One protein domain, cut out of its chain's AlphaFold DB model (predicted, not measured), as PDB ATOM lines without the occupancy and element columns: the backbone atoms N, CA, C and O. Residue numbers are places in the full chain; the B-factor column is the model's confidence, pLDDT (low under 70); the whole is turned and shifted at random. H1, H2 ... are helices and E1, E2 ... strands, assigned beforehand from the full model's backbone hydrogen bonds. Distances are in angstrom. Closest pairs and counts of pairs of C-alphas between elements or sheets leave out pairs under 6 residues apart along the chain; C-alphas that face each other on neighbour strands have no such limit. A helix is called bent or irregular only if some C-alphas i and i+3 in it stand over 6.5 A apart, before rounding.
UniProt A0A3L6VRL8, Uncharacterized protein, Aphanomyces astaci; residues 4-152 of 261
ATOM      1  N   HIS A   4      34.201 -14.106 -47.344       74.88
ATOM      2  CA  HIS A   4      33.097 -14.280 -46.396       74.88
ATOM      3  C   HIS A   4      31.827 -14.845 -47.046       74.88
ATOM      4  O   HIS A   4      31.185 -15.713 -46.462       74.88
ATOM      5  N   SER A   5      31.481 -14.411 -48.263       78.94
ATOM      6  CA  SER A   5      30.313 -14.946 -48.978       78.94
ATOM      7  C   SER A   5      30.480 -16.419 -49.365       78.94
ATOM      8  O   SER A   5      29.515 -17.178 -49.308       78.94
ATOM      9  N   GLU A   6      31.710 -16.851 -49.657       84.81
ATOM     10  CA  GLU A   6      32.027 -18.261 -49.920       84.81
ATOM     11  C   GLU A   6      31.934 -19.108 -48.646       84.81
ATOM     12  O   GLU A   6      31.377 -20.205 -48.674       84.81
ATOM     13  N   HIS A   7      32.420 -18.588 -47.512       87.50
ATOM     14  CA  HIS A   7      32.284 -19.259 -46.219       87.50
ATOM     15  C   HIS A   7      30.815 -19.471 -45.839       87.50
ATOM     16  O   HIS A   7      30.424 -20.588 -45.516       87.50
ATOM     17  N   VAL A   8      29.988 -18.425 -45.933       86.31
ATOM     18  CA  VAL A   8      28.555 -18.513 -45.604       86.31
ATOM     19  C   VAL A   8      27.828 -19.488 -46.533       86.31
ATOM     20  O   VAL A   8      27.002 -20.271 -46.067       86.31
ATOM     21  N   ALA A   9      28.150 -19.485 -47.830       87.31
ATOM     22  CA  ALA A   9      27.573 -20.431 -48.783       87.31
ATOM     23  C   ALA A   9      27.947 -21.883 -48.444       87.31
ATOM     24  O   ALA A   9      27.070 -22.749 -48.424       87.31
ATOM     25  N   ARG A  10      29.221 -22.137 -48.116       87.56
ATOM     26  CA  ARG A  10      29.699 -23.457 -47.683       87.56
ATOM     27  C   ARG A  10      29.019 -23.904 -46.390       87.56
ATOM     28  O   ARG A  10      28.472 -25.001 -46.351       87.56
ATOM     29  N   LEU A  11      28.984 -23.042 -45.374       88.19
ATOM     30  CA  LEU A  11      28.328 -23.323 -44.096       88.19
ATOM     31  C   LEU A  11      26.849 -23.672 -44.293       88.19
ATOM     32  O   LEU A  11      26.373 -24.677 -43.770       88.19
ATOM     33  N   LYS A  12      26.127 -22.885 -45.098       89.19
ATOM     34  CA  LYS A  12      24.727 -23.166 -45.433       89.19
ATOM     35  C   LYS A  12      24.576 -24.536 -46.098       89.19
ATOM     36  O   LYS A  12      23.691 -25.290 -45.706       89.19
ATOM     37  N   SER A  13      25.412 -24.843 -47.089       87.44
ATOM     38  CA  SER A  13      25.358 -26.113 -47.822       87.44
ATOM     39  C   SER A  13      25.521 -27.313 -46.889       87.44
ATOM     40  O   SER A  13      24.726 -28.246 -46.929       87.44
ATOM     41  N   GLU A  14      26.507 -27.268 -46.005       87.00
ATOM     42  CA  GLU A  14      26.808 -28.363 -45.081       87.00
ATOM     43  C   GLU A  14      25.740 -28.518 -43.992       87.00
ATOM     44  O   GLU A  14      25.374 -29.638 -43.642       87.00
ATOM     45  N   ILE A  15      25.156 -27.415 -43.504       88.50
ATOM     46  CA  ILE A  15      24.015 -27.480 -42.577       88.50
ATOM     47  C   ILE A  15      22.801 -28.135 -43.243       88.50
ATOM     48  O   ILE A  15      22.110 -28.922 -42.599       88.50
ATOM     49  N   LEU A  16      22.545 -27.849 -44.522       88.62
ATOM     50  CA  LEU A  16      21.465 -28.495 -45.272       88.62
ATOM     51  C   LEU A  16      21.698 -30.003 -45.405       88.62
ATOM     52  O   LEU A  16      20.783 -30.779 -45.130       88.62
ATOM     53  N   VAL A  17      22.920 -30.416 -45.754       84.81
ATOM     54  CA  VAL A  17      23.295 -31.836 -45.848       84.81
ATOM     55  C   VAL A  17      23.146 -32.528 -44.491       84.81
ATOM     56  O   VAL A  17      22.460 -33.544 -44.388       84.81
ATOM     57  N   ALA A  18      23.713 -31.953 -43.429       83.25
ATOM     58  CA  ALA A  18      23.656 -32.522 -42.084       83.25
ATOM     59  C   ALA A  18      22.235 -32.524 -41.489       83.25
ATOM     60  O   ALA A  18      21.904 -33.380 -40.671       83.25
ATOM     61  N   GLY A  19      21.382 -31.583 -41.903       80.75
ATOM     62  CA  GLY A  19      19.965 -31.528 -41.543       80.75
ATOM     63  C   GLY A  19      19.067 -32.466 -42.352       80.75
ATOM     64  O   GLY A  19      17.861 -32.489 -42.105       80.75
ATOM     65  N   GLY A  20      19.625 -33.224 -43.301       80.06
ATOM     66  CA  GLY A  20      18.872 -34.143 -44.154       80.06
ATOM     67  C   GLY A  20      17.916 -33.434 -45.112       80.06
ATOM     68  O   GLY A  20      16.873 -33.994 -45.447       80.06
ATOM     69  N   ALA A  21      18.238 -32.198 -45.514       77.50
ATOM     70  CA  ALA A  21      17.429 -31.447 -46.462       77.50
ATOM     71  C   ALA A  21      17.337 -32.204 -47.791       77.50
ATOM     72  O   ALA A  21      18.345 -32.649 -48.351       77.50
ATOM     73  N   SER A  22      16.120 -32.342 -48.302       70.50
ATOM     74  CA  SER A  22      15.866 -32.966 -49.595       70.50
ATOM     75  C   SER A  22      16.004 -31.931 -50.713       70.50
ATOM     76  O   SER A  22      15.609 -30.780 -50.522       70.50
ATOM     77  N   PRO A  23      16.452 -32.316 -51.923       68.00
ATOM     78  CA  PRO A  23      16.343 -31.464 -53.110       68.00
ATOM     79  C   PRO A  23      14.911 -30.975 -53.393       68.00
ATOM     80  O   PRO A  23      14.734 -29.976 -54.083       68.00
ATOM     81  N   ASN A  24      13.900 -31.670 -52.857       69.75
ATOM     82  CA  ASN A  24      12.488 -31.309 -52.982       69.75
ATOM     83  C   ASN A  24      12.010 -30.308 -51.914       69.75
ATOM     84  O   ASN A  24      10.867 -29.854 -51.989       69.75
ATOM     85  N   ASP A  25      12.838 -29.972 -50.920       70.56
ATOM     86  CA  ASP A  25      12.486 -28.963 -49.924       70.56
ATOM     87  C   ASP A  25      12.456 -27.588 -50.598       70.56
ATOM     88  O   ASP A  25      13.470 -27.063 -51.060       70.56
ATOM     89  N   VAL A  26      11.270 -26.985 -50.661       71.50
ATOM     90  CA  VAL A  26      11.100 -25.653 -51.243       71.50
ATOM     91  C   VAL A  26      11.669 -24.626 -50.267       71.50
ATOM     92  O   VAL A  26      11.110 -24.403 -49.198       71.50
ATOM     93  N   SER A  27      12.785 -23.995 -50.642       76.75
ATOM     94  CA  SER A  27      13.436 -22.907 -49.893       76.75
ATOM     95  C   SER A  27      13.697 -23.235 -48.412       76.75
ATOM     96  O   SER A  27      13.145 -22.568 -47.532       76.75
ATOM     97  N   PRO A  28      14.550 -24.232 -48.105       82.00
ATOM     98  CA  PRO A  28      14.823 -24.618 -46.727       82.00
ATOM     99  C   PRO A  28      15.400 -23.444 -45.928       82.00
ATOM    100  O   PRO A  28      16.342 -22.765 -46.358       82.00
ATOM    101  N   VAL A  29      14.836 -23.218 -44.743       87.69
ATOM    102  CA  VAL A  29      15.276 -22.181 -43.810       87.69
ATOM    103  C   VAL A  29      16.369 -22.758 -42.924       87.69
ATOM    104  O   VAL A  29      16.146 -23.714 -42.182       87.69
ATOM    105  N   VAL A  30      17.552 -22.151 -42.996       90.88
ATOM    106  CA  VAL A  30      18.698 -22.484 -42.147       90.88
ATOM    107  C   VAL A  30      18.814 -21.440 -41.046       90.88
ATOM    108  O   VAL A  30      18.899 -20.248 -41.338       90.88
ATOM    109  N   ALA A  31      18.859 -21.889 -39.794       92.31
ATOM    110  CA  ALA A  31      19.163 -21.044 -38.643       92.31
ATOM    111  C   ALA A  31      20.451 -21.519 -37.967       92.31
ATOM    112  O   ALA A  31      20.634 -22.717 -37.746       92.31
ATOM    113  N   VAL A  32      21.324 -20.569 -37.633       93.12
ATOM    114  CA  VAL A  32      22.573 -20.793 -36.899       93.12
ATOM    115  C   VAL A  32      22.476 -20.056 -35.573       93.12
ATOM    116  O   VAL A  32      22.128 -18.878 -35.541       93.12
ATOM    117  N   PHE A  33      22.782 -20.755 -34.489       94.44
ATOM    118  CA  PHE A  33      22.736 -20.247 -33.128       94.44
ATOM    119  C   PHE A  33      24.142 -20.266 -32.540       94.44
ATOM    120  O   PHE A  33      24.887 -21.245 -32.666       94.44
ATOM    121  N   GLY A  34      24.491 -19.177 -31.876       95.44
ATOM    122  CA  GLY A  34      25.791 -19.010 -31.261       95.44
ATOM    123  C   GLY A  34      25.773 -17.904 -30.223       95.44
ATOM    124  O   GLY A  34      24.812 -17.138 -30.137       95.44
ATOM    125  N   GLU A  35      26.849 -17.844 -29.456       97.06
ATOM    126  CA  GLU A  35      27.090 -16.795 -28.477       97.06
ATOM    127  C   GLU A  35      27.926 -15.694 -29.129       97.06
ATOM    128  O   GLU A  35      29.002 -15.960 -29.669       97.06
ATOM    129  N   TRP A  36      27.434 -14.458 -29.098       97.62
ATOM    130  CA  TRP A  36      28.238 -13.292 -29.447       97.62
ATOM    131  C   TRP A  36      28.918 -12.792 -28.177       97.62
ATOM    132  O   TRP A  36      28.234 -12.334 -27.269       97.62
ATOM    133  N   CYS A  37      30.240 -12.905 -28.088       96.94
ATOM    134  CA  CYS A  37      30.994 -12.638 -26.863       96.94
ATOM    135  C   CYS A  37      32.304 -11.897 -27.151       96.94
ATOM    136  O   CYS A  37      32.672 -11.700 -28.307       96.94
ATOM    137  N   GLY A  38      32.997 -11.466 -26.097       95.88
ATOM    138  CA  GLY A  38      34.238 -10.696 -26.201       95.88
ATOM    139  C   GLY A  38      34.074  -9.225 -25.822       95.88
ATOM    140  O   GLY A  38      32.982  -8.664 -25.920       95.88
ATOM    141  N   ASP A  39      35.175  -8.592 -25.429       95.06
ATOM    142  CA  ASP A  39      35.289  -7.151 -25.198       95.06
ATOM    143  C   ASP A  39      34.169  -6.629 -24.271       95.06
ATOM    144  O   ASP A  39      33.956  -7.113 -23.160       95.06
ATOM    145  N   THR A  40      33.398  -5.659 -24.747       93.25
ATOM    146  CA  THR A  40      32.392  -4.911 -23.995       93.25
ATOM    147  C   THR A  40      31.044  -5.621 -23.870       93.25
ATOM    148  O   THR A  40      30.098  -5.022 -23.363       93.25
ATOM    149  N   ILE A  41      30.916  -6.874 -24.326       93.06
ATOM    150  CA  ILE A  41      29.628  -7.587 -24.325       93.06
ATOM    151  C   ILE A  41      29.165  -7.953 -22.910       93.06
ATOM    152  O   ILE A  41      27.995  -7.769 -22.583       93.06
ATOM    153  N   GLN A  42      30.069  -8.443 -22.062       86.31
ATOM    154  CA  GLN A  42      29.771  -8.800 -20.675       86.31
ATOM    155  C   GLN A  42      31.020  -8.595 -19.822       86.31
ATOM    156  O   GLN A  42      32.100  -9.058 -20.177       86.31
ATOM    157  N   SER A  43      30.878  -7.914 -18.689       84.88
ATOM    158  CA  SER A  43      31.967  -7.716 -17.732       84.88
ATOM    159  C   SER A  43      32.072  -8.879 -16.740       84.88
ATOM    160  O   SER A  43      31.146  -9.673 -16.575       84.88
ATOM    161  N   GLY A  44      33.223  -8.989 -16.066       81.56
ATOM    162  CA  GLY A  44      33.439  -9.985 -15.009       81.56
ATOM    163  C   GLY A  44      33.689 -11.417 -15.497       81.56
ATOM    164  O   GLY A  44      33.724 -12.322 -14.676       81.56
ATOM    165  N   VAL A  45      33.879 -11.625 -16.803       89.44
ATOM    166  CA  VAL A  45      34.263 -12.910 -17.414       89.44
ATOM    167  C   VAL A  45      35.610 -12.788 -18.118       89.44
ATOM    168  O   VAL A  45      35.955 -11.722 -18.628       89.44
ATOM    169  N   ALA A  46      36.348 -13.894 -18.230       91.56
ATOM    170  CA  ALA A  46      37.624 -13.934 -18.945       91.56
ATOM    171  C   ALA A  46      37.504 -13.465 -20.404       91.56
ATOM    172  O   ALA A  46      38.387 -12.778 -20.914       91.56
ATOM    173  N   LEU A  47      36.381 -13.797 -21.053       95.19
ATOM    174  CA  LEU A  47      36.114 -13.451 -22.448       95.19
ATOM    175  C   LEU A  47      36.104 -11.937 -22.702       95.19
ATOM    176  O   LEU A  47      36.401 -11.530 -23.818       95.19
ATOM    177  N   ALA A  48      35.846 -11.099 -21.692       93.06
ATOM    178  CA  ALA A  48      35.871  -9.638 -21.828       93.06
ATOM    179  C   ALA A  48      37.247  -9.085 -22.251       93.06
ATOM    180  O   ALA A  48      37.353  -7.953 -22.708       93.06
ATOM    181  N   GLN A  49      38.310  -9.879 -22.099       93.75
ATOM    182  CA  GLN A  49      39.678  -9.521 -22.485       93.75
ATOM    183  C   GLN A  49      40.002  -9.862 -23.951       93.75
ATOM    184  O   GLN A  49      41.095  -9.562 -24.424       93.75
ATOM    185  N   LEU A  50      39.084 -10.518 -24.668       96.19
ATOM    186  CA  LEU A  50      39.271 -10.939 -26.056       96.19
ATOM    187  C   LEU A  50      38.493 -10.042 -27.026       96.19
ATOM    188  O   LEU A  50      37.478  -9.467 -26.637       96.19
ATOM    189  N   PRO A  51      38.904  -9.945 -28.304       97.38
ATOM    190  CA  PRO A  51      38.091  -9.311 -29.336       97.38
ATOM    191  C   PRO A  51      36.707  -9.960 -29.460       97.38
ATOM    192  O   PRO A  51      36.516 -11.130 -29.126       97.38
ATOM    193  N   LYS A  52      35.744  -9.200 -29.993       97.88
ATOM    194  CA  LYS A  52      34.398  -9.715 -30.264       97.88
ATOM    195  C   LYS A  52      34.446 -10.886 -31.253       97.88
ATOM    196  O   LYS A  52      35.118 -10.800 -32.280       97.88
ATOM    197  N   MET A  53      33.698 -11.941 -30.958       97.38
ATOM    198  CA  MET A  53      33.617 -13.163 -31.755       97.38
ATOM    199  C   MET A  53      32.229 -13.802 -31.664       97.38
ATOM    200  O   MET A  53      31.459 -13.531 -30.741       97.38
ATOM    201  N   PHE A  54      31.922 -14.674 -32.622       97.31
ATOM    202  CA  PHE A  54      30.710 -15.484 -32.654       97.31
ATOM    203  C   PHE A  54      31.052 -16.964 -32.482       97.31
ATOM    204  O   PHE A  54      31.716 -17.562 -33.330       97.31
ATOM    205  N   VAL A  55      30.578 -17.572 -31.398       96.38
ATOM    206  CA  VAL A  55      30.818 -18.984 -31.088       96.38
ATOM    207  C   VAL A  55      29.565 -19.797 -31.385       96.38
ATOM    208  O   VAL A  55      28.589 -19.753 -30.640       96.38
ATOM    209  N   VAL A  56      29.588 -20.565 -32.469       95.50
ATOM    210  CA  VAL A  56      28.463 -21.389 -32.923       95.50
ATOM    211  C   VAL A  56      28.332 -22.641 -32.057       95.50
ATOM    212  O   VAL A  56      29.288 -23.407 -31.913       95.50
ATOM    213  N   PHE A  57      27.130 -22.884 -31.526       93.00
ATOM    214  CA  PHE A  57      26.831 -24.062 -30.699       93.00
ATOM    215  C   PHE A  57      25.607 -24.865 -31.153       93.00
ATOM    216  O   PHE A  57      25.391 -25.964 -30.640       93.00
ATOM    217  N   ALA A  58      24.782 -24.352 -32.071       92.44
ATOM    218  CA  ALA A  58      23.658 -25.102 -32.629       92.44
ATOM    219  C   ALA A  58      23.271 -24.611 -34.031       92.44
ATOM    220  O   ALA A  58      23.497 -23.460 -34.397       92.44
ATOM    221  N   ALA A  59      22.629 -25.482 -34.804       92.50
ATOM    222  CA  ALA A  59      22.041 -25.154 -36.096       92.50
ATOM    223  C   ALA A  59      20.733 -25.929 -36.296       92.50
ATOM    224  O   ALA A  59      20.531 -26.993 -35.704       92.50
ATOM    225  N   SER A  60      19.844 -25.406 -37.138       90.81
ATOM    226  CA  SER A  60      18.609 -26.094 -37.518       90.81
ATOM    227  C   SER A  60      18.248 -25.868 -38.982       90.81
ATOM    228  O   SER A  60      18.489 -24.781 -39.513       90.81
ATOM    229  N   VAL A  61      17.603 -26.863 -39.589       90.50
ATOM    230  CA  VAL A  61      16.981 -26.783 -40.917       90.50
ATOM    231  C   VAL A  61      15.480 -26.971 -40.749       90.50
ATOM    232  O   VAL A  61      15.055 -27.992 -40.211       90.50
ATOM    233  N   ASN A  62      14.668 -26.000 -41.171       88.75
ATOM    234  CA  ASN A  62      13.204 -26.048 -41.032       88.75
ATOM    235  C   ASN A  62      12.762 -26.441 -39.604       88.75
ATOM    236  O   ASN A  62      11.909 -27.306 -39.415       88.75
ATOM    237  N   HIS A  63      13.398 -25.832 -38.595       85.06
ATOM    238  CA  HIS A  63      13.185 -26.085 -37.160       85.06
ATOM    239  C   HIS A  63      13.592 -27.479 -36.648       85.06
ATOM    240  O   HIS A  63      13.357 -27.796 -35.482       85.06
ATOM    241  N   LYS A  64      14.245 -28.303 -37.472       86.50
ATOM    242  CA  LYS A  64      14.848 -29.570 -37.045       86.50
ATOM    243  C   LYS A  64      16.307 -29.345 -36.672       86.50
ATOM    244  O   LYS A  64      17.080 -28.825 -37.475       86.50
ATOM    245  N   TRP A  65      16.672 -29.720 -35.449       87.75
ATOM    246  CA  TRP A  65      18.033 -29.569 -34.940       87.75
ATOM    247  C   TRP A  65      19.016 -30.444 -35.711       87.75
ATOM    248  O   TRP A  65      18.778 -31.634 -35.911       87.75
ATOM    249  N   VAL A  66      20.137 -29.846 -36.098       86.50
ATOM    250  CA  VAL A  66      21.264 -30.556 -36.693       86.50
ATOM    251  C   VAL A  66      22.163 -31.072 -35.580       86.50
ATOM    252  O   VAL A  66      22.420 -30.372 -34.596       86.50
ATOM    253  N   ASN A  67      22.660 -32.299 -35.729       81.56
ATOM    254  CA  ASN A  67      23.684 -32.802 -34.830       81.56
ATOM    255  C   ASN A  67      24.996 -32.047 -35.083       81.56
ATOM    256  O   ASN A  67      25.659 -32.262 -36.095       81.56
ATOM    257  N   MET A  68      25.389 -31.189 -34.144       79.31
ATOM    258  CA  MET A  68      26.607 -30.387 -34.264       79.31
ATOM    259  C   MET A  68      27.884 -31.231 -34.326       79.31
ATOM    260  O   MET A  68      28.868 -30.772 -34.893       79.31
ATOM    261  N   THR A  69      27.898 -32.469 -33.814       73.62
ATOM    262  CA  THR A  69      29.065 -33.354 -33.990       73.62
ATOM    263  C   THR A  69      29.221 -33.836 -35.431       73.62
ATOM    264  O   THR A  69      30.304 -34.271 -35.804       73.62
ATOM    265  N   ALA A  70      28.152 -33.780 -36.233       72.69
ATOM    266  CA  ALA A  70      28.177 -34.129 -37.648       72.69
ATOM    267  C   ALA A  70      28.631 -32.961 -38.542       72.69
ATOM    268  O   ALA A  70      28.896 -33.182 -39.719       72.69
ATOM    269  N   LEU A  71      28.741 -31.739 -38.004       79.00
ATOM    270  CA  LEU A  71      29.262 -30.579 -38.729       79.00
ATOM    271  C   LEU A  71      30.778 -30.453 -38.498       79.00
ATOM    272  O   LEU A  71      31.207 -30.209 -37.368       79.00
ATOM    273  N   PRO A  72      31.619 -30.593 -39.540       79.06
ATOM    274  CA  PRO A  72      33.059 -30.419 -39.396       79.06
ATOM    275  C   PRO A  72      33.408 -28.999 -38.937       79.06
ATOM    276  O   PRO A  72      32.887 -28.023 -39.470       79.06
ATOM    277  N   ARG A  73      34.352 -28.849 -38.000       81.19
ATOM    278  CA  ARG A  73      34.758 -27.520 -37.492       81.19
ATOM    279  C   ARG A  73      35.210 -26.578 -38.608       81.19
ATOM    280  O   ARG A  73      34.740 -25.454 -38.675       81.19
ATOM    281  N   ILE A  74      35.989 -27.088 -39.565       78.56
ATOM    282  CA  ILE A  74      36.489 -26.348 -40.741       78.56
ATOM    283  C   ILE A  74      35.383 -25.726 -41.622       78.56
ATOM    284  O   ILE A  74      35.626 -24.816 -42.418       78.56
ATOM    285  N   VAL A  75      34.155 -26.234 -41.508       80.88
ATOM    286  CA  VAL A  75      32.982 -25.701 -42.207       80.88
ATOM    287  C   VAL A  75      32.375 -24.521 -41.456       80.88
ATOM    288  O   VAL A  75      31.870 -23.606 -42.098       80.88
ATOM    289  N   VAL A  76      32.399 -24.568 -40.125       85.94
ATOM    290  CA  VAL A  76      31.791 -23.569 -39.238       85.94
ATOM    291  C   VAL A  76      32.744 -22.411 -38.950       85.94
ATOM    292  O   VAL A  76      32.307 -21.271 -38.801       85.94
ATOM    293  N   GLU A  77      34.036 -22.698 -38.864       91.19
ATOM    294  CA  GLU A  77      35.047 -21.754 -38.410       91.19
ATOM    295  C   GLU A  77      35.511 -20.788 -39.501       91.19
ATOM    296  O   GLU A  77      35.766 -21.149 -40.653       91.19
ATOM    297  N   ASN A  78      35.681 -19.534 -39.093       92.50
ATOM    298  CA  ASN A  78      36.298 -18.474 -39.872       92.50
ATOM    299  C   ASN A  78      37.020 -17.534 -38.910       92.50
ATOM    300  O   ASN A  78      36.483 -16.497 -38.518       92.50
ATOM    301  N   GLU A  79      38.234 -17.920 -38.516       90.12
ATOM    302  CA  GLU A  79      39.052 -17.176 -37.551       90.12
ATOM    303  C   GLU A  79      39.295 -15.715 -37.967       90.12
ATOM    304  O   GLU A  79      39.128 -14.841 -37.116       90.12
ATOM    305  N   PRO A  80      39.576 -15.384 -39.252       90.75
ATOM    306  CA  PRO A  80      39.694 -13.985 -39.676       90.75
ATOM    307  C   PRO A  80      38.423 -13.156 -39.453       90.75
ATOM    308  O   PRO A  80      38.500 -11.937 -39.338       90.75
ATOM    309  N   ALA A  81      37.255 -13.804 -39.417       90.94
ATOM    310  CA  ALA A  81      35.973 -13.180 -39.101       90.94
ATOM    311  C   ALA A  81      35.567 -13.341 -37.623       90.94
ATOM    312  O   ALA A  81      34.466 -12.934 -37.260       90.94
ATOM    313  N   GLY A  82      36.406 -13.959 -36.787       94.50
ATOM    314  CA  GLY A  82      36.095 -14.252 -35.390       94.50
ATOM    315  C   GLY A  82      34.937 -15.238 -35.217       94.50
ATOM    316  O   GLY A  82      34.159 -15.085 -34.283       94.50
ATOM    317  N   ILE A  83      34.769 -16.212 -36.116       95.44
ATOM    318  CA  ILE A  83      33.723 -17.242 -36.004       95.44
ATOM    319  C   ILE A  83      34.362 -18.564 -35.594       95.44
ATOM    320  O   ILE A  83      35.230 -19.071 -36.305       95.44
ATOM    321  N   TYR A  84      33.893 -19.140 -34.489       94.75
ATOM    322  CA  TYR A  84      34.435 -20.374 -33.917       94.75
ATOM    323  C   TYR A  84      33.344 -21.409 -33.655       94.75
ATOM    324  O   TYR A  84      32.183 -21.065 -33.426       94.75
ATOM    325  N   HIS A  85      33.714 -22.687 -33.649       93.50
ATOM    326  CA  HIS A  85      32.827 -23.770 -33.232       93.50
ATOM    327  C   HIS A  85      32.992 -24.034 -31.725       93.50
ATOM    328  O   HIS A  85      34.116 -24.148 -31.249       93.50
ATOM    329  N   ILE A  86      31.908 -24.220 -30.961       93.12
ATOM    330  CA  ILE A  86      31.975 -24.388 -29.491       93.12
ATOM    331  C   ILE A  86      32.944 -25.495 -29.034       93.12
ATOM    332  O   ILE A  86      33.713 -25.307 -28.097       93.12
ATOM    333  N   HIS A  87      32.972 -26.632 -29.736       90.69
ATOM    334  CA  HIS A  87      33.884 -27.742 -29.426       90.69
ATOM    335  C   HIS A  87      35.381 -27.405 -29.582       90.69
ATOM    336  O   HIS A  87      36.221 -28.176 -29.110       90.69
ATOM    337  N   THR A  88      35.747 -26.284 -30.208       92.50
ATOM    338  CA  THR A  88      37.137 -25.788 -30.263       92.50
ATOM    339  C   THR A  88      37.714 -25.500 -28.897       92.50
ATOM    340  O   THR A  88      38.901 -25.721 -28.677       92.50
ATOM    341  N   PHE A  89      36.851 -25.206 -27.935       93.56
ATOM    342  CA  PHE A  89      37.234 -24.941 -26.556       93.56
ATOM    343  C   PHE A  89      37.155 -26.181 -25.648       93.56
ATOM    344  O   PHE A  89      37.262 -26.063 -24.430       93.56
ATOM    345  N   GLY A  90      36.990 -27.376 -26.229       90.75
ATOM    346  CA  GLY A  90      36.898 -28.642 -25.501       90.75
ATOM    347  C   GLY A  90      35.482 -28.988 -25.029       90.75
ATOM    348  O   GLY A  90      34.492 -28.421 -25.492       90.75
ATOM    349  N   GLY A  91      35.385 -29.978 -24.141       91.62
ATOM    350  CA  GLY A  91      34.127 -30.452 -23.568       91.62
ATOM    351  C   GLY A  91      34.323 -31.661 -22.654       91.62
ATOM    352  O   GLY A  91      35.419 -32.216 -22.572       91.62
ATOM    353  N   TRP A  92      33.245 -32.074 -21.988       93.50
ATOM    354  CA  TRP A  92      33.232 -33.197 -21.048       93.50
ATOM    355  C   TRP A  92      32.087 -34.157 -21.354       93.50
ATOM    356  O   TRP A  92      31.119 -33.813 -22.033       93.50
ATOM    357  N   THR A  93      32.191 -35.378 -20.840       93.69
ATOM    358  CA  THR A  93      31.125 -36.382 -20.888       93.69
ATOM    359  C   THR A  93      31.041 -37.051 -19.529       93.69
ATOM    360  O   THR A  93      32.060 -37.473 -18.988       93.69
ATOM    361  N   ILE A  94      29.829 -37.135 -18.988       94.19
ATOM    362  CA  ILE A  94      29.527 -37.827 -17.735       94.19
ATOM    363  C   ILE A  94      28.309 -38.726 -17.943       94.19
ATOM    364  O   ILE A  94      27.484 -38.460 -18.821       94.19
ATOM    365  N   ASN A  95      28.182 -39.758 -17.114       93.12
ATOM    366  CA  ASN A  95      26.972 -40.569 -17.034       93.12
ATOM    367  C   ASN A  95      26.117 -40.072 -15.868       93.12
ATOM    368  O   ASN A  95      26.639 -39.895 -14.771       93.12
ATOM    369  N   ILE A  96      24.821 -39.873 -16.110       90.56
ATOM    370  CA  ILE A  96      23.843 -39.533 -15.074       90.56
ATOM    371  C   ILE A  96      22.910 -40.724 -14.906       90.56
ATOM    372  O   ILE A  96      22.191 -41.080 -15.842       90.56
ATOM    373  N   ASP A  97      22.928 -41.334 -13.723       87.62
ATOM    374  CA  ASP A  97      21.933 -42.335 -13.358       87.62
ATOM    375  C   ASP A  97      20.664 -41.626 -12.883       87.62
ATOM    376  O   ASP A  97      20.631 -41.029 -11.810       87.62
ATOM    377  N   PHE A  98      19.601 -41.682 -13.681       85.69
ATOM    378  CA  PHE A  98      18.317 -41.078 -13.319       85.69
ATOM    379  C   PHE A  98      17.616 -41.789 -12.153       85.69
ATOM    380  O   PHE A  98      16.676 -41.223 -11.597       85.69
ATOM    381  N   ASN A  99      18.058 -42.991 -11.767       90.69
ATOM    382  CA  ASN A  99      17.573 -43.664 -10.560       90.69
ATOM    383  C   ASN A  99      18.288 -43.180  -9.290       90.69
ATOM    384  O   ASN A  99      17.776 -43.410  -8.197       90.69
ATOM    385  N   LEU A 100      19.447 -42.525  -9.433       88.25
ATOM    386  CA  LEU A 100      20.259 -41.992  -8.337       88.25
ATOM    387  C   LEU A 100      20.951 -40.669  -8.748       88.25
ATOM    388  O   LEU A 100      22.181 -40.583  -8.762       88.25
ATOM    389  N   PRO A 101      20.193 -39.634  -9.158       79.56
ATOM    390  CA  PRO A 101      20.751 -38.434  -9.788       79.56
ATOM    391  C   PRO A 101      21.732 -37.664  -8.893       79.56
ATOM    392  O   PRO A 101      22.669 -37.038  -9.399       79.56
ATOM    393  N   GLU A 102      21.569 -37.738  -7.573       83.44
ATOM    394  CA  GLU A 102      22.455 -37.132  -6.578       83.44
ATOM    395  C   GLU A 102      23.904 -37.621  -6.685       83.44
ATOM    396  O   GLU A 102      24.828 -36.870  -6.374       83.44
ATOM    397  N   SER A 103      24.140 -38.831  -7.206       85.50
ATOM    398  CA  SER A 103      25.497 -39.361  -7.376       85.50
ATOM    399  C   SER A 103      26.297 -38.605  -8.441       85.50
ATOM    400  O   SER A 103      27.524 -38.678  -8.459       85.50
ATOM    401  N   SER A 104      25.612 -37.888  -9.336       88.12
ATOM    402  CA  SER A 104      26.228 -37.127 -10.432       88.12
ATOM    403  C   SER A 104      26.572 -35.694 -10.029       88.12
ATOM    404  O   SER A 104      27.342 -35.021 -10.718       88.12
ATOM    405  N   GLN A 105      26.011 -35.216  -8.917       85.88
ATOM    406  CA  GLN A 105      26.158 -33.838  -8.469       85.88
ATOM    407  C   GLN A 105      27.612 -33.451  -8.136       85.88
ATOM    408  O   GLN A 105      28.051 -32.419  -8.646       85.88
ATOM    409  N   PRO A 106      28.409 -34.273  -7.418       85.62
ATOM    410  CA  PRO A 106      29.799 -33.924  -7.120       85.62
ATOM    411  C   PRO A 106      30.656 -33.708  -8.373       85.62
ATOM    412  O   PRO A 106      31.485 -32.803  -8.418       85.62
ATOM    413  N   GLU A 107      30.446 -34.511  -9.421       90.25
ATOM    414  CA  GLU A 107      31.207 -34.373 -10.667       90.25
ATOM    415  C   GLU A 107      30.763 -33.144 -11.471       90.25
ATOM    416  O   GLU A 107      31.601 -32.422 -12.015       90.25
ATOM    417  N   LEU A 108      29.457 -32.851 -11.501       92.38
ATOM    418  CA  LEU A 108      28.927 -31.624 -12.101       92.38
ATOM    419  C   LEU A 108      29.499 -30.371 -11.428       92.38
ATOM    420  O   LEU A 108      29.914 -29.437 -12.118       92.38
ATOM    421  N   GLU A 109      29.553 -30.358 -10.099       88.19
ATOM    422  CA  GLU A 109      30.114 -29.263  -9.304       88.19
ATOM    423  C   GLU A 109      31.619 -29.124  -9.539       88.19
ATOM    424  O   GLU A 109      32.089 -28.030  -9.855       88.19
ATOM    425  N   ARG A 110      32.368 -30.233  -9.504       90.62
ATOM    426  CA  ARG A 110      33.813 -30.243  -9.776       90.62
ATOM    427  C   ARG A 110      34.138 -29.670 -11.155       90.62
ATOM    428  O   ARG A 110      35.037 -28.840 -11.278       90.62
ATOM    429  N   LEU A 111      33.422 -30.094 -12.197       93.19
ATOM    430  CA  LEU A 111      33.631 -29.600 -13.561       93.19
ATOM    431  C   LEU A 111      33.240 -28.126 -13.708       93.19
ATOM    432  O   LEU A 111      33.940 -27.370 -14.381       93.19
ATOM    433  N   THR A 112      32.164 -27.701 -13.045       94.31
ATOM    434  CA  THR A 112      31.751 -26.291 -13.022       94.31
ATOM    435  C   THR A 112      32.808 -25.419 -12.351       94.31
ATOM    436  O   THR A 112      33.173 -24.389 -12.910       94.31
ATOM    437  N   ALA A 113      33.358 -25.860 -11.216       84.75
ATOM    438  CA  ALA A 113      34.413 -25.153 -10.498       84.75
ATOM    439  C   ALA A 113      35.700 -25.022 -11.327       84.75
ATOM    440  O   ALA A 113      36.360 -23.988 -11.278       84.75
ATOM    441  N   LEU A 114      36.045 -26.029 -12.142       88.31
ATOM    442  CA  LEU A 114      37.177 -25.925 -13.073       88.31
ATOM    443  C   LEU A 114      36.960 -24.838 -14.130       88.31
ATOM    444  O   LEU A 114      37.884 -24.083 -14.420       88.31
ATOM    445  N   VAL A 115      35.751 -24.745 -14.690       94.06
ATOM    446  CA  VAL A 115      35.413 -23.695 -15.666       94.06
ATOM    447  C   VAL A 115      35.365 -22.319 -15.014       94.06
ATOM    448  O   VAL A 115      35.832 -21.351 -15.609       94.06
ATOM    449  N   GLU A 116      34.816 -22.226 -13.805       90.12
ATOM    450  CA  GLU A 116      34.771 -20.982 -13.042       90.12
ATOM    451  C   GLU A 116      36.169 -20.492 -12.665       90.12
ATOM    452  O   GLU A 116      36.441 -19.302 -12.779       90.12
ATOM    453  N   ALA A 117      37.080 -21.392 -12.295       85.44
ATOM    454  CA  ALA A 117      38.468 -21.039 -12.022       85.44
ATOM    455  C   ALA A 117      39.215 -20.576 -13.285       85.44
ATOM    456  O   ALA A 117      39.993 -19.621 -13.225       85.44
ATOM    457  N   GLU A 118      38.992 -21.236 -14.425       89.00
ATOM    458  CA  GLU A 118      39.647 -20.888 -15.684       89.00
ATOM    459  C   GLU A 118      38.773 -21.205 -16.906       89.00
ATOM    460  O   GLU A 118      38.580 -22.361 -17.288       89.00
ATOM    461  N   CYS A 119      38.291 -20.155 -17.575       94.94
ATOM    462  CA  CYS A 119      37.472 -20.275 -18.777       94.94
ATOM    463  C   CYS A 119      38.234 -20.996 -19.914       94.94
ATOM    464  O   CYS A 119      39.198 -20.432 -20.442       94.94
ATOM    465  N   PRO A 120      37.777 -22.172 -20.395       95.06
ATOM    466  CA  PRO A 120      38.464 -22.911 -21.461       95.06
ATOM    467  C   PRO A 120      38.541 -22.139 -22.782       95.06
ATOM    468  O   PRO A 120      39.552 -22.188 -23.481       95.06
ATOM    469  N   ALA A 121      37.478 -21.396 -23.109       95.94
ATOM    470  CA  ALA A 121      37.421 -20.599 -24.326       95.94
ATOM    471  C   ALA A 121      38.406 -19.427 -24.289       95.94
ATOM    472  O   ALA A 121      39.071 -19.165 -25.283       95.94
ATOM    473  N   ALA A 122      38.563 -18.764 -23.138       95.38
ATOM    474  CA  ALA A 122      39.572 -17.718 -22.989       95.38
ATOM    475  C   ALA A 122      40.995 -18.294 -22.990       95.38
ATOM    476  O   ALA A 122      41.880 -17.766 -23.668       95.38
ATOM    477  N   LYS A 123      41.188 -19.428 -22.302       95.31
ATOM    478  CA  LYS A 123      42.476 -20.124 -22.200       95.31
ATOM    479  C   LYS A 123      43.021 -20.531 -23.562       95.31
ATOM    480  O   LYS A 123      44.225 -20.431 -23.785       95.31
ATOM    481  N   TYR A 124      42.148 -20.945 -24.479       96.25
ATOM    482  CA  TYR A 124      42.518 -21.249 -25.862       96.25
ATOM    483  C   TYR A 124      43.267 -20.087 -26.539       96.25
ATOM    484  O   TYR A 124      44.214 -20.317 -27.284       96.25
ATOM    485  N   PHE A 125      42.907 -18.840 -26.221       95.44
ATOM    486  CA  PHE A 125      43.559 -17.629 -26.730       95.44
ATOM    487  C   PHE A 125      44.657 -17.081 -25.799       95.44
ATOM    488  O   PHE A 125      45.103 -15.949 -25.971       95.44
ATOM    489  N   GLY A 126      45.099 -17.864 -24.809       91.75
ATOM    490  CA  GLY A 126      46.157 -17.477 -23.872       91.75
ATOM    491  C   GLY A 126      45.711 -16.529 -22.756       91.75
ATOM    492  O   GLY A 126      46.560 -15.922 -22.107       91.75
ATOM    493  N   VAL A 127      44.401 -16.395 -22.520       91.31
ATOM    494  CA  VAL A 127      43.835 -15.558 -21.455       91.31
ATOM    495  C   VAL A 127      43.268 -16.431 -20.338       91.31
ATOM    496  O   VAL A 127      42.437 -17.301 -20.578       91.31
ATOM    497  N   THR A 128      43.652 -16.142 -19.097       89.19
ATOM    498  CA  THR A 128      43.079 -16.774 -17.900       89.19
ATOM    499  C   THR A 128      42.049 -15.847 -17.247       89.19
ATOM    500  O   THR A 128      42.119 -14.619 -17.350       89.19
ATOM    501  N   GLY A 129      41.070 -16.437 -16.568       83.81
ATOM    502  CA  GLY A 129      40.061 -15.724 -15.794       83.81
ATOM    503  C   GLY A 129      38.787 -16.546 -15.637       83.81
ATOM    504  O   GLY A 129      38.700 -17.674 -16.123       83.81
ATOM    505  N   VAL A 130      37.778 -15.929 -15.025       86.12
ATOM    506  CA  VAL A 130      36.538 -16.611 -14.649       86.12
ATOM    507  C   VAL A 130      35.726 -17.052 -15.869       86.12
ATOM    508  O   VAL A 130      35.504 -16.269 -16.802       86.12
ATOM    509  N   GLY A 131      35.300 -18.315 -15.874       90.31
ATOM    510  CA  GLY A 131      34.332 -18.865 -16.822       90.31
ATOM    511  C   GLY A 131      32.939 -19.015 -16.214       90.31
ATOM    512  O   GLY A 131      32.768 -19.147 -15.009       90.31
ATOM    513  N   GLU A 132      31.912 -19.010 -17.061       90.31
ATOM    514  CA  GLU A 132      30.527 -18.962 -16.586       90.31
ATOM    515  C   GLU A 132      30.001 -20.310 -16.073       90.31
ATOM    516  O   GLU A 132      29.273 -20.371 -15.081       90.31
ATOM    517  N   GLY A 133      30.334 -21.395 -16.775       93.50
ATOM    518  CA  GLY A 133      29.795 -22.723 -16.509       93.50
ATOM    519  C   GLY A 133      29.712 -23.600 -17.755       93.50
ATOM    520  O   GLY A 133      30.395 -23.364 -18.750       93.50
ATOM    521  N   ILE A 134      28.866 -24.628 -17.691       95.38
ATOM    522  CA  ILE A 134      28.772 -25.690 -18.700       95.38
ATOM    523  C   ILE A 134      27.313 -25.885 -19.120       95.38
ATOM    524  O   ILE A 134      26.406 -25.940 -18.285       95.38
ATOM    525  N   VAL A 135      27.086 -26.038 -20.426       94.38
ATOM    526  CA  VAL A 135      25.815 -26.513 -20.988       94.38
ATOM    527  C   VAL A 135      25.943 -28.000 -21.302       94.38
ATOM    528  O   VAL A 135      26.776 -28.406 -22.110       94.38
ATOM    529  N   TRP A 136      25.085 -28.805 -20.688       94.06
ATOM    530  CA  TRP A 136      25.018 -30.249 -20.860       94.06
ATOM    531  C   TRP A 136      23.921 -30.615 -21.854       94.06
ATOM    532  O   TRP A 136      22.794 -30.126 -21.754       94.06
ATOM    533  N   ASN A 137      24.245 -31.493 -22.802       91.19
ATOM    534  CA  ASN A 137      23.297 -32.071 -23.752       91.19
ATOM    535  C   ASN A 137      23.297 -33.588 -23.559       91.19
ATOM    536  O   ASN A 137      24.365 -34.198 -23.500       91.19
ATOM    537  N   CYS A 138      22.122 -34.205 -23.479       90.06
ATOM    538  CA  CYS A 138      22.039 -35.660 -23.467       90.06
ATOM    539  C   CYS A 138      22.391 -36.214 -24.855       90.06
ATOM    540  O   CYS A 138      21.906 -35.723 -25.872       90.06
ATOM    541  N   VAL A 139      23.238 -37.243 -24.898       86.69
ATOM    542  CA  VAL A 139      23.672 -37.899 -26.146       86.69
ATOM    543  C   VAL A 139      22.954 -39.227 -26.401       86.69
ATOM    544  O   VAL A 139      23.151 -39.842 -27.447       86.69
ATOM    545  N   ALA A 140      22.118 -39.679 -25.462       85.50
ATOM    546  CA  ALA A 140      21.373 -40.920 -25.604       85.50
ATOM    547  C   ALA A 140      20.332 -40.806 -26.727       85.50
ATOM    548  O   ALA A 140      19.619 -39.803 -26.850       85.50
ATOM    549  N   ALA A 141      20.234 -41.858 -27.544       83.00
ATOM    550  CA  ALA A 141      19.261 -41.927 -28.626       83.00
ATOM    551  C   ALA A 141      17.836 -41.718 -28.084       83.00
ATOM    552  O   ALA A 141      17.447 -42.325 -27.090       83.00
ATOM    553  N   GLY A 142      17.069 -40.833 -28.726       83.50
ATOM    554  CA  GLY A 142      15.711 -40.475 -28.302       83.50
ATOM    555  C   GLY A 142      15.616 -39.368 -27.243       83.50
ATOM    556  O   GLY A 142      14.525 -38.850 -27.036       83.50
ATOM    557  N   TYR A 143      16.734 -38.947 -26.637       83.62
ATOM    558  CA  TYR A 143      16.762 -37.933 -25.570       83.62
ATOM    559  C   TYR A 143      17.645 -36.720 -25.894       83.62
ATOM    560  O   TYR A 143      17.942 -35.910 -25.020       83.62
ATOM    561  N   THR A 144      18.050 -36.546 -27.154       79.12
ATOM    562  CA  THR A 144      18.967 -35.476 -27.598       79.12
ATOM    563  C   THR A 144      18.419 -34.052 -27.436       79.12
ATOM    564  O   THR A 144      19.145 -33.067 -27.587       79.12
ATOM    565  N   ASN A 145      17.135 -33.922 -27.101       81.38
ATOM    566  CA  ASN A 145      16.477 -32.675 -26.732       81.38
ATOM    567  C   ASN A 145      16.665 -32.291 -25.252       81.38
ATOM    568  O   ASN A 145      16.397 -31.140 -24.904       81.38
ATOM    569  N   LEU A 146      17.104 -33.209 -24.382       88.38
ATOM    570  CA  LEU A 146      17.337 -32.918 -22.968       88.38
ATOM    571  C   LEU A 146      18.624 -32.117 -22.794       88.38
ATOM    572  O   LEU A 146      19.712 -32.552 -23.186       88.38
ATOM    573  N   LYS A 147      18.487 -30.938 -22.185       91.12
ATOM    574  CA  LYS A 147      19.588 -30.012 -21.935       91.12
ATOM    575  C   LYS A 147      19.424 -29.355 -20.581       91.12
ATOM    576  O   LYS A 147      18.314 -28.993 -20.194       91.12
ATOM    577  N   PHE A 148      20.531 -29.142 -19.893       93.19
ATOM    578  CA  PHE A 148      20.570 -28.318 -18.693       93.19
ATOM    579  C   PHE A 148      21.891 -27.557 -18.644       93.19
ATOM    580  O   PHE A 148      22.812 -27.830 -19.410       93.19
ATOM    581  N   LYS A 149      21.975 -26.560 -17.771       92.75
ATOM    582  CA  LYS A 149      23.190 -25.772 -17.578       92.75
ATOM    583  C   LYS A 149      23.541 -25.731 -16.106       92.75
ATOM    584  O   LYS A 149      22.648 -25.622 -15.267       92.75
ATOM    585  N   VAL A 150      24.829 -25.776 -15.830       91.62
ATOM    586  CA  VAL A 150      25.420 -25.536 -14.514       91.62
ATOM    587  C   VAL A 150      26.286 -24.294 -14.632       91.62
ATOM    588  O   VAL A 150      26.921 -24.083 -15.665       91.62
ATOM    589  N   LYS A 151      26.249 -23.429 -13.625       86.56
ATOM    590  CA  LYS A 151      26.999 -22.173 -13.609       86.56
ATOM    591  C   LYS A 151      27.734 -22.043 -12.290       86.56
ATOM    592  O   LYS A 151      27.183 -22.442 -11.267       86.56
ATOM    593  N   GLY A 152      28.939 -21.490 -12.347       77.19
ATOM    594  CA  GLY A 152      29.716 -21.163 -11.158       77.19
ATOM    595  C   GLY A 152      28.993 -20.136 -10.284       77.19
ATOM    596  O   GLY A 152      28.140 -19.384 -10.770       77.19
TER     597      GLY A 152
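Overview. This is residues 4 to 152 of the 261 residues of an uncharacterized protein of Aphanomyces astaci (UniProt A0A3L6VRL8). Look for two halves of a flat body: in one, a strongly twisted sheet of E1, E2 and E3 with helix H1 packed on it by residues 11 to 18; in the other, a hairpin of E4 and E5 with the long helix H5 packed on it by residues 108 to 117. The short helices H4 and H6 touch each other between the halves, and residues 97 to 102 stick out. The 149 printed residues include six named helices and five named strands, in the order H1 E1 H2 E2 H3 E3 H4 H5 H6 E4 E5, of mixed class; the first sheet, in the order E1 E2 E3, is mixed and the second, E4 E5, antiparallel. The whole is compact, with a radius of gyration of the C-alphas of 17.1 A and spans of 49 by 43 by 21 A.

Along the chain. Begin with the sheet: E1 is residues 30 to 37, 21.9 A long; E2, residues 53 to 61, 23.4 A, bends by 63 degrees at residue 57; E3 is residues 83 to 85, 7.1 A. Find C-alpha 4 at (33.097, -14.280, -46.396); from there H1 runs to residue 18, 21.0 A. The short helices are H2, residues 46 to 49, 6.0 A; H3, 73 to 76, 5.2 A; H4, 86 to 89, 6.0 A; and H6, 120 to 124, 6.2 A. H5 runs 24.9 A from residue 101 to C-alpha 117 at (38.468, -21.039, -12.022); it is only just irregular, with C-alphas 103 and 106 6.9 A apart, and has a kink of 25 degrees near residue 108. E4 is residues 133 to 137, 13.5 A, and E5 residues 147 to 151, 13.6 A, ending at C-alpha 151 (26.999, -22.173, -13.609).

Arrangement. Start at E2, the inner strand: it is antiparallel to E1, with N 33 and O 58 at 2.8 A, and parallel to E3, with N 56 and O 84 at 2.8 A. E2, H3 and E3 form a strand-helix-strand unit, two parallel neighbours with a helix between, and its crossover is right-handed. H1 is on this sheet at a height of 10.0 A, making two layers, a helix layer and a sheet; its closest C-alphas to E2 are Leu 16 and Val 61, 6.5 A. H1 touches H3 at the C-alphas of Leu 11 and Val 75, 5.6 A. H4 is on the sheet too, and touches H6 at Phe 89 and Ala 121, C-alphas 4.9 A apart. H2 and H6 only just touch, with 3 pairs of C-alphas within 8 A, the closest Leu 47 and Ala 122 at 5.5 A. In the hairpin of E4 and E5, N 136 and O 148 are 2.8 A apart; the closest C-alphas of H5 and E4 are Thr 112 and Gly 133, 5.4 A. E2 and E4 are apart. In H1 and H6 every O i to N i+4 pair is within hydrogen-bond range, in H5 10 of 13; H2, H3 and H4 are too short for such a pair.

Size, cuts and confidence. The two C-alphas farthest apart, of Ser 5 and Leu 100, are 49.8 A from each other. The printed part has no cut; the links H1 to E1, E2 to H3 and H4 to H5 are long. The mean pLDDT of the printed part is 88.5, and look at residues 23 to 24 for the values under 70.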